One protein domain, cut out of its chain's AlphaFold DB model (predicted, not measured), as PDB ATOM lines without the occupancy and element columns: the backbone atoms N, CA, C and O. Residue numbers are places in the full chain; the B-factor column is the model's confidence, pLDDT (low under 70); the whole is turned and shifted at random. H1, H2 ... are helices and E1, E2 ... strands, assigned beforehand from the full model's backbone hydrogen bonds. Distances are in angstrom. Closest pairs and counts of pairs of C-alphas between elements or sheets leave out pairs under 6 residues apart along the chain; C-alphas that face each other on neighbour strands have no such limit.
ATOM      1  N   PHE A  52       8.507   9.333   0.872       89.62
ATOM      2  CA  PHE A  52       9.488   9.217  -0.194       89.62
ATOM      3  C   PHE A  52       9.965  10.608  -0.594       89.62
ATOM      4  O   PHE A  52       9.149  11.503  -0.826       89.62
ATOM      5  N   TYR A  53      11.278  10.766  -0.708       91.31
ATOM      6  CA  TYR A  53      11.916  11.984  -1.187       91.31
ATOM      7  C   TYR A  53      12.480  11.724  -2.574       91.31
ATOM      8  O   TYR A  53      13.275  10.798  -2.734       91.31
ATOM      9  N   PHE A  54      12.046  12.516  -3.550       88.56
ATOM     10  CA  PHE A  54      12.447  12.386  -4.946       88.56
ATOM     11  C   PHE A  54      13.110  13.663  -5.444       88.56
ATOM     12  O   PHE A  54      12.714  14.765  -5.053       88.56
ATOM     13  N   ASP A  55      14.068  13.518  -6.360       83.38
ATOM     14  CA  ASP A  55      14.891  14.630  -6.845       83.38
ATOM     15  C   ASP A  55      15.489  15.431  -5.662       83.38
ATOM     16  O   ASP A  55      15.755  14.876  -4.597       83.38
ATOM     17  N   THR A  56      15.728  16.734  -5.832       76.19
ATOM     18  CA  THR A  56      16.281  17.579  -4.764       76.19
ATOM     19  C   THR A  56      15.245  17.911  -3.681       76.19
ATOM     20  O   THR A  56      15.600  17.908  -2.505       76.19
ATOM     21  N   ASP A  57      13.971  18.131  -4.049       79.19
ATOM     22  CA  ASP A  57      12.974  18.750  -3.151       79.19
ATOM     23  C   ASP A  57      11.533  18.198  -3.259       79.19
ATOM     24  O   ASP A  57      10.609  18.768  -2.675       79.19
ATOM     25  N   LYS A  58      11.276  17.103  -3.991       88.56
ATOM     26  CA  LYS A  58       9.913  16.540  -4.083       88.56
ATOM     27  C   LYS A  58       9.667  15.533  -2.971       88.56
ATOM     28  O   LYS A  58      10.552  14.781  -2.571       88.56
ATOM     29  N   THR A  59       8.440  15.489  -2.463       91.88
ATOM     30  CA  THR A  59       8.052  14.547  -1.408       91.88
ATOM     31  C   THR A  59       6.670  13.976  -1.677       91.88
ATOM     32  O   THR A  59       5.735  14.717  -1.973       91.88
ATOM     33  N   ILE A  60       6.536  12.660  -1.524       89.94
ATOM     34  CA  ILE A  60       5.250  11.958  -1.505       89.94
ATOM     35  C   ILE A  60       5.104  11.304  -0.136       89.94
ATOM     36  O   ILE A  60       6.055  10.712   0.373       89.94
ATOM     37  N   SER A  61       3.924  11.428   0.469       91.44
ATOM     38  CA  SER A  61       3.598  10.752   1.727       91.44
ATOM     39  C   SER A  61       2.610   9.623   1.466       91.44
ATOM     40  O   SER A  61       1.569   9.840   0.849       91.44
ATOM     41  N   ILE A  62       2.934   8.430   1.949       88.69
ATOM     42  CA  ILE A  62       2.034   7.280   1.964       88.69
ATOM     43  C   ILE A  62       1.029   7.488   3.111       88.69
ATOM     44  O   ILE A  62       1.434   7.902   4.205       88.69
ATOM     45  N   PRO A  63      -0.274   7.229   2.908       90.38
ATOM     46  CA  PRO A  63      -1.238   7.265   4.000       90.38
ATOM     47  C   PRO A  63      -0.840   6.302   5.122       90.38
ATOM     48  O   PRO A  63      -0.400   5.182   4.861       90.38
ATOM     49  N   GLU A  64      -1.012   6.720   6.374       90.44
ATOM     50  CA  GLU A  64      -0.764   5.837   7.513       90.44
ATOM     51  C   GLU A  64      -1.700   4.626   7.476       90.44
ATOM     52  O   GLU A  64      -2.890   4.734   7.156       90.44
ATOM     53  N   GLY A  65      -1.166   3.459   7.815       87.50
ATOM     54  CA  GLY A  65      -1.934   2.231   7.757       87.50
ATOM     55  C   GLY A  65      -1.087   0.980   7.854       87.50
ATOM     56  O   GLY A  65       0.092   1.021   8.209       87.50
ATOM     57  N   SER A  66      -1.738  -0.134   7.549       86.31
ATOM     58  CA  SER A  66      -1.176  -1.474   7.616       86.31
ATOM     59  C   SER A  66      -1.146  -2.048   6.208       86.31
ATOM     60  O   SER A  66      -2.194  -2.227   5.593       86.31
ATOM     61  N   TYR A  67       0.050  -2.297   5.694       84.25
ATOM     62  CA  TYR A  67       0.283  -2.716   4.314       84.25
ATOM     63  C   TYR A  67       1.015  -4.058   4.285       84.25
ATOM     64  O   TYR A  67       1.927  -4.286   5.077       84.25
ATOM     65  N   GLU A  68       0.630  -4.952   3.379       78.25
ATOM     66  CA  GLU A  68       1.308  -6.240   3.206       78.25
ATOM     67  C   GLU A  68       2.646  -6.103   2.464       78.25
ATOM     68  O   GLU A  68       2.853  -5.176   1.686       78.25
ATOM     69  N   LEU A  69       3.532  -7.090   2.640       70.31
ATOM     70  CA  LEU A  69       4.786  -7.201   1.879       70.31
ATOM     71  C   LEU A  69       4.556  -7.304   0.369       70.31
ATOM     72  O   LEU A  69       5.319  -6.741  -0.402       70.31
ATOM     73  N   SER A  70       3.485  -7.967  -0.063       65.69
ATOM     74  CA  SER A  70       3.086  -8.031  -1.476       65.69
ATOM     75  C   SER A  70       2.848  -6.639  -2.085       65.69
ATOM     76  O   SER A  70       3.112  -6.432  -3.266       65.69
ATOM     77  N   ALA A  71       2.406  -5.672  -1.274       60.22
ATOM     78  CA  ALA A  71       2.219  -4.280  -1.674       60.22
ATOM     79  C   ALA A  71       3.521  -3.454  -1.625       60.22
ATOM     80  O   ALA A  71       3.552  -2.321  -2.102       60.22
ATOM     81  N   ILE A  72       4.594  -4.008  -1.053       62.16
ATOM     82  CA  ILE A  72       5.864  -3.349  -0.761       62.16
ATOM     83  C   ILE A  72       6.994  -4.209  -1.360       62.16
ATOM     84  O   ILE A  72       7.648  -4.984  -0.669       62.16
ATOM     85  N   ALA A  73       7.188  -4.129  -2.679       58.81
ATOM     86  CA  ALA A  73       8.198  -4.926  -3.377       58.81
ATOM     87  C   ALA A  73       9.629  -4.654  -2.853       58.81
ATOM     88  O   ALA A  73      10.000  -3.511  -2.588       58.81
ATOM     89  N   ASN A  74      10.441  -5.716  -2.744       59.72
ATOM     90  CA  ASN A  74      11.827  -5.681  -2.236       59.72
ATOM     91  C   ASN A  74      12.837  -5.056  -3.212       59.72
ATOM     92  O   ASN A  74      13.997  -4.832  -2.859       59.72
ATOM     93  N   GLU A  75      12.411  -4.821  -4.446       62.62
ATOM     94  CA  GLU A  75      13.230  -4.265  -5.503       62.62
ATOM     95  C   GLU A  75      12.535  -3.027  -6.045       62.62
ATOM     96  O   GLU A  75      11.358  -3.059  -6.413       62.62
ATOM     97  N   ILE A  76      13.272  -1.922  -6.054       72.12
ATOM     98  CA  ILE A  76      12.768  -0.635  -6.505       72.12
ATOM     99  C   ILE A  76      13.578  -0.216  -7.721       72.12
ATOM    100  O   ILE A  76      14.798  -0.045  -7.650       72.12
ATOM    101  N   GLU A  77      12.867  -0.011  -8.823       77.56
ATOM    102  CA  GLU A  77      13.316   0.786  -9.951       77.56
ATOM    103  C   GLU A  77      12.490   2.074  -9.952       77.56
ATOM    104  O   GLU A  77      11.263   2.056 -10.053       77.56
ATOM    105  N   CYS A  78      13.157   3.214  -9.790       78.50
ATOM    106  CA  CYS A  78      12.510   4.519  -9.838       78.50
ATOM    107  C   CYS A  78      12.992   5.298 -11.053       78.50
ATOM    108  O   CYS A  78      14.189   5.382 -11.310       78.50
ATOM    109  N   ALA A  79      12.066   5.965 -11.741       84.31
ATOM    110  CA  ALA A  79      12.396   6.930 -12.791       84.31
ATOM    111  C   ALA A  79      13.095   8.198 -12.252       84.31
ATOM    112  O   ALA A  79      13.606   8.999 -13.030       84.31
ATOM    113  N   TYR A  80      13.119   8.371 -10.928       87.44
ATOM    114  CA  TYR A  80      13.696   9.509 -10.217       87.44
ATOM    115  C   TYR A  80      14.678   9.036  -9.149       87.44
ATOM    116  O   TYR A  80      14.605   7.903  -8.672       87.44
ATOM    117  N   GLN A  81      15.579   9.932  -8.753       90.38
ATOM    118  CA  GLN A  81      16.467   9.705  -7.620       90.38
ATOM    119  C   GLN A  81      15.617   9.608  -6.352       90.38
ATOM    120  O   GLN A  81      14.707  10.419  -6.189       90.38
ATOM    121  N   VAL A  82      15.922   8.669  -5.454       90.75
ATOM    122  CA  VAL A  82      15.268   8.576  -4.137       90.75
ATOM    123  C   VAL A  82      16.295   8.785  -3.036       90.75
ATOM    124  O   VAL A  82      17.354   8.154  -3.034       90.75
ATOM    125  N   ASP A  83      15.978   9.675  -2.100       92.56
ATOM    126  CA  ASP A  83      16.855  10.062  -0.997       92.56
ATOM    127  C   ASP A  83      16.342   9.515   0.350       92.56
ATOM    128  O   ASP A  83      15.362  10.006   0.916       92.56
ATOM    129  N   PHE A  84      17.025   8.501   0.891       91.94
ATOM    130  CA  PHE A  84      16.734   7.933   2.212       91.94
ATOM    131  C   PHE A  84      17.517   8.616   3.349       91.94
ATOM    132  O   PHE A  84      17.421   8.188   4.499       91.94
ATOM    133  N   THR A  85      18.275   9.682   3.069       92.69
ATOM    134  CA  THR A  85      18.993  10.462   4.098       92.69
ATOM    135  C   THR A  85      18.087  11.400   4.882       92.69
ATOM    136  O   THR A  85      18.408  11.825   5.994       92.69
ATOM    137  N   LYS A  86      16.922  11.712   4.317       92.38
ATOM    138  CA  LYS A  86      15.938  12.608   4.915       92.38
ATOM    139  C   LYS A  86      15.166  11.914   6.048       92.38
ATOM    140  O   LYS A  86      14.940  10.704   5.993       92.38
ATOM    141  N   PRO A  87      14.721  12.649   7.081       92.38
ATOM    142  CA  PRO A  87      13.960  12.071   8.188       92.38
ATOM    143  C   PRO A  87      12.594  11.543   7.734       92.38
ATOM    144  O   PRO A  87      12.024  12.017   6.757       92.38
ATOM    145  N   ASN A  88      12.025  10.610   8.497       92.31
ATOM    146  CA  ASN A  88      10.711  10.003   8.244       92.31
ATOM    147  C   ASN A  88      10.577   9.268   6.903       92.31
ATOM    148  O   ASN A  88       9.470   9.091   6.386       92.31
ATOM    149  N   ASN A  89      11.703   8.864   6.320       91.25
ATOM    150  CA  ASN A  89      11.694   8.124   5.076       91.25
ATOM    151  C   ASN A  89      11.241   6.671   5.289       91.25
ATOM    152  O   ASN A  89      11.453   6.056   6.337       91.25
ATOM    153  N   ILE A  90      10.660   6.113   4.241       89.06
ATOM    154  CA  ILE A  90      10.165   4.736   4.170       89.06
ATOM    155  C   ILE A  90      11.279   3.671   4.127       89.06
ATOM    156  O   ILE A  90      11.020   2.485   4.333       89.06
ATOM    157  N   GLY A  91      12.538   4.071   3.915       89.00
ATOM    158  CA  GLY A  91      13.690   3.175   3.770       89.00
ATOM    159  C   GLY A  91      13.878   2.219   4.949       89.00
ATOM    160  O   GLY A  91      14.245   1.068   4.741       89.00
ATOM    161  N   SER A  92      13.525   2.648   6.167       85.50
ATOM    162  CA  SER A  92      13.566   1.803   7.373       85.50
ATOM    163  C   SER A  92      12.718   0.527   7.277       85.50
ATOM    164  O   SER A  92      13.124  -0.507   7.804       85.50
ATOM    165  N   ILE A  93      11.579   0.583   6.580       86.50
ATOM    166  CA  ILE A  93      10.700  -0.569   6.337       86.50
ATOM    167  C   ILE A  93      11.228  -1.389   5.166       86.50
ATOM    168  O   ILE A  93      11.313  -2.610   5.245       86.50
ATOM    169  N   LEU A  94      11.630  -0.698   4.098       87.00
ATOM    170  CA  LEU A  94      12.114  -1.277   2.842       87.00
ATOM    171  C   LEU A  94      13.528  -1.868   2.938       87.00
ATOM    172  O   LEU A  94      14.059  -2.368   1.952       87.00
ATOM    173  N   GLY A  95      14.172  -1.785   4.101       87.62
ATOM    174  CA  GLY A  95      15.522  -2.297   4.311       87.62
ATOM    175  C   GLY A  95      16.630  -1.452   3.672       87.62
ATOM    176  O   GLY A  95      17.747  -1.945   3.530       87.62
ATOM    177  N   TYR A  96      16.371  -0.196   3.296       89.62
ATOM    178  CA  TYR A  96      17.406   0.742   2.845       89.62
ATOM    179  C   TYR A  96      17.985   1.532   4.023       89.62
ATOM    180  O   TYR A  96      17.271   1.994   4.915       89.62
ATOM    181  N   SER A  97      19.302   1.705   4.024       90.25
ATOM    182  CA  SER A  97      20.014   2.461   5.054       90.25
ATOM    183  C   SER A  97      19.690   3.951   4.973       90.25
ATOM    184  O   SER A  97      19.603   4.522   3.889       90.25
ATOM    185  N   SER A  98      19.619   4.619   6.126       88.19
ATOM    186  CA  SER A  98      19.336   6.058   6.230       88.19
ATOM    187  C   SER A  98      20.458   6.969   5.713       88.19
ATOM    188  O   SER A  98      20.434   8.168   5.939       88.19
ATOM    189  N   SER A  99      21.500   6.417   5.099       88.44
ATOM    190  CA  SER A  99      22.568   7.153   4.416       88.44
ATOM    191  C   SER A  99      22.487   6.999   2.895       88.44
ATOM    192  O   SER A  99      23.340   7.515   2.174       88.44
ATOM    193  N   ARG A 100      21.496   6.251   2.395       89.19
ATOM    194  CA  ARG A 100      21.451   5.804   1.010       89.19
ATOM    195  C   ARG A 100      20.690   6.781   0.123       89.19
ATOM    196  O   ARG A 100      19.623   7.277   0.470       89.19
ATOM    197  N   VAL A 101      21.234   6.977  -1.070       91.38
ATOM    198  CA  VAL A 101      20.598   7.688  -2.176       91.38
ATOM    199  C   VAL A 101      20.655   6.768  -3.389       91.38
ATOM    200  O   VAL A 101      21.738   6.318  -3.769       91.38
ATOM    201  N   ILE A 102      19.504   6.448  -3.976       89.88
ATOM    202  CA  ILE A 102      19.419   5.600  -5.173       89.88
ATOM    203  C   ILE A 102      19.203   6.462  -6.415       89.88
ATOM    204  O   ILE A 102      18.481   7.456  -6.364       89.88
ATOM    205  N   GLN A 103      19.867   6.108  -7.515       91.19
ATOM    206  CA  GLN A 103      19.841   6.876  -8.760       91.19
ATOM    207  C   GLN A 103      18.684   6.433  -9.674       91.19
ATOM    208  O   GLN A 103      18.232   5.293  -9.563       91.19
ATOM    209  N   PRO A 104      18.216   7.301 -10.588       90.44
ATOM    210  CA  PRO A 104      17.165   6.957 -11.543       90.44
ATOM    211  C   PRO A 104      17.502   5.752 -12.435       90.44
ATOM    212  O   PRO A 104      18.662   5.553 -12.801       90.44
ATOM    213  N   ASN A 105      16.467   5.033 -12.879       87.38
ATOM    214  CA  ASN A 105      16.494   4.012 -13.940       87.38
ATOM    215  C   ASN A 105      17.527   2.900 -13.709       87.38
ATOM    216  O   ASN A 105      18.223   2.458 -14.627       87.38
ATOM    217  N   LYS A 106      17.670   2.485 -12.449       87.94
ATOM    218  CA  LYS A 106      18.535   1.382 -12.052       87.94
ATOM    219  C   LYS A 106      17.866   0.563 -10.961       87.94
ATOM    220  O   LYS A 106      17.252   1.106 -10.047       87.94
ATOM    221  N   TRP A 107      18.057  -0.747 -11.047       85.69
ATOM    222  CA  TRP A 107      17.619  -1.696 -10.037       85.69
ATOM    223  C   TRP A 107      18.500  -1.633  -8.791       85.69
ATOM    224  O   TRP A 107      19.734  -1.678  -8.869       85.69
ATOM    225  N   TYR A 108      17.852  -1.560  -7.632       86.00
ATOM    226  CA  TYR A 108      18.510  -1.549  -6.335       86.00
ATOM    227  C   TYR A 108      17.848  -2.530  -5.374       86.00
ATOM    228  O   TYR A 108      16.691  -2.351  -5.004       86.00
ATOM    229  N   SER A 109      18.626  -3.489  -4.873       85.94
ATOM    230  CA  SER A 109      18.236  -4.306  -3.719       85.94
ATOM    231  C   SER A 109      18.407  -3.527  -2.414       85.94
ATOM    232  O   SER A 109      19.286  -2.652  -2.312       85.94
ATOM    233  N   SER A 110      17.594  -3.872  -1.416       87.38
ATOM    234  CA  SER A 110      17.717  -3.396  -0.039       87.38
ATOM    235  C   SER A 110      19.072  -3.774   0.584       87.38
ATOM    236  O   SER A 110      19.722  -4.732   0.163       87.38
TER     237      SER A 110
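What this domain is: This is residues 52 to 110 of the 204 residues of an uncharacterized protein of Trachymyrmex zeteki (UniProt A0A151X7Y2). With little regular structure, this is a rounded body mostly of loops: two small two-stranded sheets, hairpin E1-E2 and pair E3-E4, stand apart, with one short helix, H1. Between E2 and E3 a wide loop swings out, and its residues 63 to 68 stick out. The 59 printed residues run E1, E2, E3, H1, E4; both sheets are antiparallel, and the class is mixed, with 17 residues in named elements. It is compact, radius of gyration of the C-alphas 11.1 A, spanning 28 by 22 by 19 A.

Where its parts are: E1, residues 52 to 54, begins at C-alpha 52 (9.488, 9.217, -0.194). E2, residues 58 to 61, is 10.4 A long. E3 is residues 75 to 77, H1 91 to 94. E4, residues 107 to 109, ends at C-alpha 109 (18.236, -4.306, -3.719).

How they stand to each other: In the hairpin E1 and E2, N 52 and O 60 are 2.9 A apart. In E3 and E4, N 108 and O 76 are 3.4 A apart. Residues 82 to 83 pair antiparallel with 101 to 102. H1 is too short for an O i to N i+4 pair; its one O i to N i+3 pair is within range. E1 and H1 are only just apart, closest 8.4 A.

The domain as a whole: The printed part has no cut. The links E2 to E3, E3 to H1 and H1 to E4 are long. Residues 70 to 75 have pLDDT under 70.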